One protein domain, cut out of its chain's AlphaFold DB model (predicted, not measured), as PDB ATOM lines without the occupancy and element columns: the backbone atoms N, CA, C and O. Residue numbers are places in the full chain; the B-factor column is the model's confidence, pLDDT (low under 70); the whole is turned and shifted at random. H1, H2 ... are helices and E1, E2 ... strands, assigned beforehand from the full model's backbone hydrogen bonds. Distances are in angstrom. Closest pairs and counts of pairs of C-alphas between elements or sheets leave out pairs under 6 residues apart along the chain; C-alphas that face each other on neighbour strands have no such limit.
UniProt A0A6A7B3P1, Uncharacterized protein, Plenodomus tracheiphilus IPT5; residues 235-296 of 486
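This is residues 235 to 296 of the 486 residues of an uncharacterized protein of Plenodomus tracheiphilus IPT5 (UniProt A0A6A7B3P1). A long helix, H1, runs beside a two-strand hairpin, E1 and E2, on the side of E1, and a short helix, H2, sits at the far end of E2. Between the strands, a long loop of residues 265 to 283 swings out past the end of E1 and folds back beside E2. The printed part has 62 residues, with two named helices and two named strands in the order H1, E1, E2, H2; the sheet, E1 - E2, is antiparallel and the class is mixed, helices and strands. The whole is compact, with a radius of gyration of the C-alphas of 11.7 A, and flat, spanning 31 by 29 by 15 A.

H1, residues 238 to 252, comes closest to E1, residues 261 to 264, at the C-alphas of Ala 251 and Tyr 261, 6.0 A apart. E1 and E2, residues 284 to 287, form an antiparallel hairpin at 153 degrees; N 261 and O 287 are 2.9 A apart and N 287 and O 261 2.8 A, both within hydrogen-bond range. H1 and E2 are only just apart, their closest C-alphas at 8.4 A. Residues 280 to 281 pair antiparallel with residues 284 to 285 of E2. H2, residues 289 to 296, is close to H1 but not clearly touching, about perpendicular at 73 degrees; the closest C-alphas, of Lys 252 and Met 292, are 7.8 A apart. Every O i to N i+4 pair is within hydrogen-bond range in H2, and 10 of 11 in H1.

H1 begins at C-alpha 238, (41.221, 2.138, 20.199), and is 19.8 A long. E1 measures 10.0 A and E2 9.7 A. H2, 10.6 A long, ends at C-alpha 296, (59.080, -14.906, 23.614).

The C-alphas of Ser 235 and Thr 258, the two farthest apart, are 32.4 A from each other. The printed part has no cut; the link from E1 to E2 is long. Residues 235 to 241 have pLDDT under 70.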
ATOM      1  N   SER A 235      50.166   6.105  23.915       56.22
ATOM      2  CA  SER A 235      48.715   6.294  23.898       56.22
ATOM      3  C   SER A 235      48.191   5.441  22.749       56.22
ATOM      4  O   SER A 235      48.333   5.804  21.579       56.22
ATOM      5  N   VAL A 236      47.724   4.234  23.064       60.12
ATOM      6  CA  VAL A 236      47.361   3.260  22.034       60.12
ATOM      7  C   VAL A 236      45.988   3.625  21.471       60.12
ATOM      8  O   VAL A 236      45.029   3.844  22.216       60.12
ATOM      9  N   LEU A 237      45.886   3.685  20.139       65.06
ATOM     10  CA  LEU A 237      44.606   3.857  19.451       65.06
ATOM     11  C   LEU A 237      43.630   2.742  19.855       65.06
ATOM     12  O   LEU A 237      44.035   1.599  20.062       65.06
ATOM     13  N   LYS A 238      42.331   3.062  19.884       66.12
ATOM     14  CA  LYS A 238      41.221   2.138  20.199       66.12
ATOM     15  C   LYS A 238      41.410   0.734  19.606       66.12
ATOM     16  O   LYS A 238      41.312  -0.268  20.307       66.12
ATOM     17  N   SER A 239      41.698   0.681  18.310       66.31
ATOM     18  CA  SER A 239      41.881  -0.542  17.527       66.31
ATOM     19  C   SER A 239      43.038  -1.411  18.029       66.31
ATOM     20  O   SER A 239      42.873  -2.614  18.222       66.31
ATOM     21  N   ALA A 240      44.195  -0.804  18.280       68.31
ATOM     22  CA  ALA A 240      45.382  -1.512  18.745       68.31
ATOM     23  C   ALA A 240      45.271  -1.935  20.222       68.31
ATOM     24  O   ALA A 240      45.748  -3.008  20.579       68.31
ATOM     25  N   ALA A 241      44.594  -1.149  21.068       66.75
ATOM     26  CA  ALA A 241      44.394  -1.492  22.477       66.75
ATOM     27  C   ALA A 241      43.541  -2.761  22.631       66.75
ATOM     28  O   ALA A 241      43.904  -3.662  23.386       66.75
ATOM     29  N   LEU A 242      42.453  -2.869  21.859       71.06
ATOM     30  CA  LEU A 242      41.602  -4.060  21.849       71.06
ATOM     31  C   LEU A 242      42.352  -5.300  21.347       71.06
ATOM     32  O   LEU A 242      42.265  -6.365  21.955       71.06
ATOM     33  N   MET A 243      43.120  -5.157  20.265       77.44
ATOM     34  CA  MET A 243      43.925  -6.252  19.722       77.44
ATOM     35  C   MET A 243      44.964  -6.746  20.741       77.44
ATOM     36  O   MET A 243      45.078  -7.950  20.959       77.44
ATOM     37  N   LEU A 244      45.669  -5.833  21.420       77.12
ATOM     38  CA  LEU A 244      46.642  -6.165  22.468       77.12
ATOM     39  C   LEU A 244      45.993  -6.839  23.682       77.12
ATOM     40  O   LEU A 244      46.561  -7.781  24.241       77.12
ATOM     41  N   GLN A 245      44.808  -6.381  24.093       74.19
ATOM     42  CA  GLN A 245      44.063  -6.987  25.192       74.19
ATOM     43  C   GLN A 245      43.631  -8.415  24.840       74.19
ATOM     44  O   GLN A 245      43.858  -9.333  25.630       74.19
ATOM     45  N   ASN A 246      43.069  -8.612  23.643       78.50
ATOM     46  CA  ASN A 246      42.666  -9.931  23.156       78.50
ATOM     47  C   ASN A 246      43.874 -10.860  23.042       78.50
ATOM     48  O   ASN A 246      43.839 -11.958  23.586       78.50
ATOM     49  N   PHE A 247      44.975 -10.394  22.447       84.12
ATOM     50  CA  PHE A 247      46.226 -11.145  22.388       84.12
ATOM     51  C   PHE A 247      46.719 -11.554  23.780       84.12
ATOM     52  O   PHE A 247      47.055 -12.711  24.009       84.12
ATOM     53  N   THR A 248      46.731 -10.625  24.739       79.25
ATOM     54  CA  THR A 248      47.245 -10.901  26.087       79.25
ATOM     55  C   THR A 248      46.407 -11.963  26.798       79.25
ATOM     56  O   THR A 248      46.948 -12.928  27.334       79.25
ATOM     57  N   VAL A 249      45.083 -11.802  26.776       76.06
ATOM     58  CA  VAL A 249      44.155 -12.674  27.508       76.06
ATOM     59  C   VAL A 249      43.977 -14.027  26.824       76.06
ATOM     60  O   VAL A 249      43.893 -15.039  27.514       76.06
ATOM     61  N   GLN A 250      43.897 -14.057  25.492       79.75
ATOM     62  CA  GLN A 250      43.546 -15.263  24.739       79.75
ATOM     63  C   GLN A 250      44.770 -16.060  24.293       79.75
ATOM     64  O   GLN A 250      44.698 -17.284  24.287       79.75
ATOM     65  N   ALA A 251      45.874 -15.387  23.948       85.19
ATOM     66  CA  ALA A 251      47.079 -16.029  23.430       85.19
ATOM     67  C   ALA A 251      48.206 -16.067  24.471       85.19
ATOM     68  O   ALA A 251      48.585 -17.128  24.960       85.19
ATOM     69  N   LYS A 252      48.717 -14.900  24.873       83.81
ATOM     70  CA  LYS A 252      49.949 -14.779  25.670       83.81
ATOM     71  C   LYS A 252      49.891 -15.511  27.014       83.81
ATOM     72  O   LYS A 252      50.830 -16.231  27.347       83.81
ATOM     73  N   ASN A 253      48.829 -15.307  27.795       80.50
ATOM     74  CA  ASN A 253      48.753 -15.839  29.159       80.50
ATOM     75  C   ASN A 253      48.572 -17.365  29.193       80.50
ATOM     76  O   ASN A 253      49.060 -18.014  30.114       80.50
ATOM     77  N   GLY A 254      47.885 -17.933  28.198       82.12
ATOM     78  CA  GLY A 254      47.561 -19.361  28.136       82.12
ATOM     79  C   GLY A 254      48.541 -20.217  27.335       82.12
ATOM     80  O   GLY A 254      48.437 -21.436  27.398       82.12
ATOM     81  N   PHE A 255      49.475 -19.611  26.596       88.56
ATOM     82  CA  PHE A 255      50.346 -20.338  25.674       88.56
ATOM     83  C   PHE A 255      51.217 -21.384  26.370       88.56
ATOM     84  O   PHE A 255      51.985 -21.063  27.288       88.56
ATOM     85  N   SER A 256      51.119 -22.628  25.899       88.88
ATOM     86  CA  SER A 256      51.887 -23.767  26.405       88.88
ATOM     87  C   SER A 256      52.933 -24.285  25.416       88.88
ATOM     88  O   SER A 256      53.783 -25.082  25.810       88.88
ATOM     89  N   GLY A 257      52.940 -23.777  24.179       89.75
ATOM     90  CA  GLY A 257      53.927 -24.119  23.149       89.75
ATOM     91  C   GLY A 257      53.341 -24.795  21.912       89.75
ATOM     92  O   GLY A 257      54.091 -25.139  21.009       89.75
ATOM     93  N   THR A 258      52.028 -25.042  21.866       91.94
ATOM     94  CA  THR A 258      51.417 -25.866  20.800       91.94
ATOM     95  C   THR A 258      50.181 -25.242  20.167       91.94
ATOM     96  O   THR A 258      49.712 -25.703  19.130       91.94
ATOM     97  N   GLU A 259      49.640 -24.200  20.785       92.50
ATOM     98  CA  GLU A 259      48.387 -23.586  20.390       92.50
ATOM     99  C   GLU A 259      48.570 -22.578  19.253       92.50
ATOM    100  O   GLU A 259      49.464 -21.733  19.293       92.50
ATOM    101  N   THR A 260      47.649 -22.616  18.289       91.06
ATOM    102  CA  THR A 260      47.453 -21.547  17.303       91.06
ATOM    103  C   THR A 260      46.304 -20.657  17.758       91.06
ATOM    104  O   THR A 260      45.232 -21.152  18.113       91.06
ATOM    105  N   TYR A 261      46.502 -19.343  17.701       90.50
ATOM    106  CA  TYR A 261      45.490 -18.360  18.079       90.50
ATOM    107  C   TYR A 261      44.982 -17.593  16.867       90.50
ATOM    108  O   TYR A 261      45.741 -17.282  15.955       90.50
ATOM    109  N   ILE A 262      43.698 -17.252  16.885       89.12
ATOM    110  CA  ILE A 262      43.056 -16.450  15.843       89.12
ATOM    111  C   ILE A 262      42.617 -15.145  16.491       89.12
ATOM    112  O   ILE A 262      41.834 -15.151  17.443       89.12
ATOM    113  N   LEU A 263      43.138 -14.024  15.999       86.44
ATOM    114  CA  LEU A 263      42.823 -12.700  16.521       86.44
ATOM    115  C   LEU A 263      42.114 -11.883  15.451       86.44
ATOM    116  O   LEU A 263      42.594 -11.738  14.330       86.44
ATOM    117  N   GLN A 264      40.987 -11.291  15.825       83.00
ATOM    118  CA  GLN A 264      40.264 -10.366  14.959       83.00
ATOM    119  C   GLN A 264      41.085  -9.091  14.763       83.00
ATOM    120  O   GLN A 264      41.437  -8.424  15.745       83.00
ATOM    121  N   LEU A 265      41.368  -8.723  13.512       78.31
ATOM    122  CA  LEU A 265      42.008  -7.446  13.228       78.31
ATOM    123  C   LEU A 265      40.982  -6.315  13.354       78.31
ATOM    124  O   LEU A 265      39.822  -6.460  12.970       78.31
ATOM    125  N   PRO A 266      41.381  -5.148  13.874       74.56
ATOM    126  CA  PRO A 266      40.492  -3.999  13.933       74.56
ATOM    127  C   PRO A 266      40.373  -3.317  12.565       74.56
ATOM    128  O   PRO A 266      41.299  -3.336  11.757       74.56
ATOM    129  N   TYR A 267      39.270  -2.614  12.314       71.75
ATOM    130  CA  TYR A 267      39.161  -1.755  11.132       71.75
ATOM    131  C   TYR A 267      40.247  -0.651  11.136       71.75
ATOM    132  O   TYR A 267      40.470  -0.038  12.185       71.75
ATOM    133  N   PRO A 268      40.899  -0.334   9.996       70.44
ATOM    134  CA  PRO A 268      40.692  -0.894   8.657       70.44
ATOM    135  C   PRO A 268      41.534  -2.142   8.344       70.44
ATOM    136  O   PRO A 268      41.415  -2.653   7.237       70.44
ATOM    137  N   LEU A 269      42.366  -2.644   9.265       71.44
ATOM    138  CA  LEU A 269      43.190  -3.846   9.046       71.44
ATOM    139  C   LEU A 269      42.339  -5.092   8.772       71.44
ATOM    140  O   LEU A 269      42.746  -5.945   7.998       71.44
ATOM    141  N   SER A 270      41.120  -5.143   9.313       76.12
ATOM    142  CA  SER A 270      40.128  -6.178   8.999       76.12
ATOM    143  C   SER A 270      39.710  -6.230   7.520       76.12
ATOM    144  O   SER A 270      39.048  -7.175   7.122       76.12
ATOM    145  N   LYS A 271      40.015  -5.198   6.715       78.88
ATOM    146  CA  LYS A 271      39.757  -5.180   5.261       78.88
ATOM    147  C   LYS A 271      40.883  -5.814   4.445       78.88
ATOM    148  O   LYS A 271      40.774  -5.877   3.224       78.88
ATOM    149  N   ILE A 272      41.991  -6.181   5.087       76.06
ATOM    150  CA  ILE A 272      43.066  -6.911   4.427       76.06
ATOM    151  C   ILE A 272      42.564  -8.343   4.247       76.06
ATOM    152  O   ILE A 272      42.526  -9.117   5.199       76.06
ATOM    153  N   ASP A 273      42.152  -8.666   3.026       72.25
ATOM    154  CA  ASP A 273      41.790 -10.024   2.642       72.25
ATOM    155  C   ASP A 273      43.000 -10.725   2.014       72.25
ATOM    156  O   ASP A 273      43.654 -10.180   1.122       72.25
ATOM    157  N   ASN A 274      43.246 -11.961   2.453       74.88
ATOM    158  CA  ASN A 274      44.150 -12.932   1.831       74.88
ATOM    159  C   ASN A 274      45.632 -12.505   1.740       74.88
ATOM    160  O   ASN A 274      46.265 -12.671   0.697       74.88
ATOM    161  N   ASP A 275      46.209 -12.010   2.840       82.50
ATOM    162  CA  ASP A 275      47.670 -11.892   3.002       82.50
ATOM    163  C   ASP A 275      48.183 -13.107   3.797       82.50
ATOM    164  O   ASP A 275      48.595 -13.005   4.954       82.50
ATOM    165  N   GLU A 276      48.118 -14.291   3.171       81.00
ATOM    166  CA  GLU A 276      48.543 -15.564   3.779       81.00
ATOM    167  C   GLU A 276      50.016 -15.537   4.207       81.00
ATOM    168  O   GLU A 276      50.384 -16.137   5.213       81.00
ATOM    169  N   ALA A 277      50.857 -14.778   3.493       81.44
ATOM    170  CA  ALA A 277      52.273 -14.617   3.818       81.44
ATOM    171  C   ALA A 277      52.504 -13.940   5.181       81.44
ATOM    172  O   ALA A 277      53.564 -14.117   5.780       81.44
ATOM    173  N   ARG A 278      51.527 -13.168   5.671       79.69
ATOM    174  CA  ARG A 278      51.529 -12.554   7.008       79.69
ATOM    175  C   ARG A 278      50.518 -13.196   7.962       79.69
ATOM    176  O   ARG A 278      50.237 -12.621   9.012       79.69
ATOM    177  N   GLY A 279      49.957 -14.346   7.589       83.88
ATOM    178  CA  GLY A 279      48.966 -15.068   8.385       83.88
ATOM    179  C   GLY A 279      47.598 -14.386   8.458       83.88
ATOM    180  O   GLY A 279      46.853 -14.663   9.395       83.88
ATOM    181  N   ILE A 280      47.256 -13.487   7.523       85.50
ATOM    182  CA  ILE A 280      45.974 -12.768   7.531       85.50
ATOM    183  C   ILE A 280      44.993 -13.414   6.553       85.50
ATOM    184  O   ILE A 280      45.189 -13.373   5.335       85.50
ATOM    185  N   VAL A 281      43.898 -13.956   7.084       83.94
ATOM    186  CA  VAL A 281      42.829 -14.601   6.312       83.94
ATOM    187  C   VAL A 281      41.481 -14.099   6.830       83.94
ATOM    188  O   VAL A 281      41.240 -14.105   8.032       83.94
ATOM    189  N   HIS A 282      40.609 -13.629   5.933       82.44
ATOM    190  CA  HIS A 282      39.271 -13.101   6.265       82.44
ATOM    191  C   HIS A 282      39.243 -11.993   7.341       82.44
ATOM    192  O   HIS A 282      38.328 -11.937   8.161       82.44
ATOM    193  N   GLY A 283      40.243 -11.102   7.355       81.19
ATOM    194  CA  GLY A 283      40.348 -10.039   8.364       81.19
ATOM    195  C   GLY A 283      40.762 -10.527   9.760       81.19
ATOM    196  O   GLY A 283      40.715  -9.757  10.723       81.19
ATOM    197  N   GLU A 284      41.197 -11.779   9.877       86.31
ATOM    198  CA  GLU A 284      41.738 -12.388  11.088       86.31
ATOM    199  C   GLU A 284      43.234 -12.637  10.908       86.31
ATOM    200  O   GLU A 284      43.677 -12.967   9.810       86.31
ATOM    201  N   ILE A 285      44.015 -12.499  11.978       88.19
ATOM    202  CA  ILE A 285      45.420 -12.907  11.995       88.19
ATOM    203  C   ILE A 285      45.575 -14.215  12.768       88.19
ATOM    204  O   ILE A 285      45.130 -14.336  13.913       88.19
ATOM    205  N   TYR A 286      46.214 -15.185  12.124       90.00
ATOM    206  CA  TYR A 286      46.590 -16.467  12.695       90.00
ATOM    207  C   TYR A 286      47.980 -16.322  13.302       90.00
ATOM    208  O   TYR A 286      48.933 -15.974  12.611       90.00
ATOM    209  N   VAL A 287      48.083 -16.570  14.600       90.75
ATOM    210  CA  VAL A 287      49.340 -16.553  15.344       90.75
ATOM    211  C   VAL A 287      49.693 -17.996  15.666       90.75
ATOM    212  O   VAL A 287      49.024 -18.637  16.480       90.75
ATOM    213  N   THR A 288      50.701 -18.515  14.976       92.94
ATOM    214  CA  THR A 288      51.162 -19.902  15.109       92.94
ATOM    215  C   THR A 288      51.982 -20.104  16.391       92.94
ATOM    216  O   THR A 288      52.431 -19.121  16.998       92.94
ATOM    217  N   PRO A 289      52.215 -21.358  16.822       93.88
ATOM    218  CA  PRO A 289      53.154 -21.642  17.901       93.88
ATOM    219  C   PRO A 289      54.535 -21.047  17.623       93.88
ATOM    220  O   PRO A 289      55.110 -20.418  18.505       93.88
ATOM    221  N   GLU A 290      55.033 -21.154  16.391       93.25
ATOM    222  CA  GLU A 290      56.323 -20.605  15.976       93.25
ATOM    223  C   GLU A 290      56.372 -19.077  16.128       93.25
ATOM    224  O   GLU A 290      57.368 -18.536  16.618       93.25
ATOM    225  N   ASP A 291      55.284 -18.378  15.783       91.50
ATOM    226  CA  ASP A 291      55.169 -16.931  15.991       91.50
ATOM    227  C   ASP A 291      55.219 -16.582  17.483       91.50
ATOM    228  O   ASP A 291      55.956 -15.681  17.893       91.50
ATOM    229  N   MET A 292      54.467 -17.309  18.316       91.25
ATOM    230  CA  MET A 292      54.463 -17.108  19.768       91.25
ATOM    231  C   MET A 292      55.846 -17.369  20.374       91.25
ATOM    232  O   MET A 292      56.335 -16.569  21.177       91.25
ATOM    233  N   GLU A 293      56.513 -18.455  19.980       91.69
ATOM    234  CA  GLU A 293      57.869 -18.774  20.427       91.69
ATOM    235  C   GLU A 293      58.863 -17.675  20.036       91.69
ATOM    236  O   GLU A 293      59.643 -17.227  20.885       91.69
ATOM    237  N   ALA A 294      58.794 -17.185  18.793       90.12
ATOM    238  CA  ALA A 294      59.622 -16.086  18.308       90.12
ATOM    239  C   ALA A 294      59.389 -14.794  19.114       90.12
ATOM    240  O   ALA A 294      60.350 -14.115  19.487       90.12
ATOM    241  N   MET A 295      58.135 -14.482  19.466       86.94
ATOM    242  CA  MET A 295      57.801 -13.335  20.325       86.94
ATOM    243  C   MET A 295      58.408 -13.462  21.733       86.94
ATOM    244  O   MET A 295      58.842 -12.462  22.313       86.94
ATOM    245  N   PHE A 296      58.481 -14.673  22.295       85.88
ATOM    246  CA  PHE A 296      59.080 -14.906  23.614       85.88
ATOM    247  C   PHE A 296      60.609 -15.018  23.597       85.88
ATOM    248  O   PHE A 296      61.242 -14.762  24.627       85.88
TER     249      PHE A 296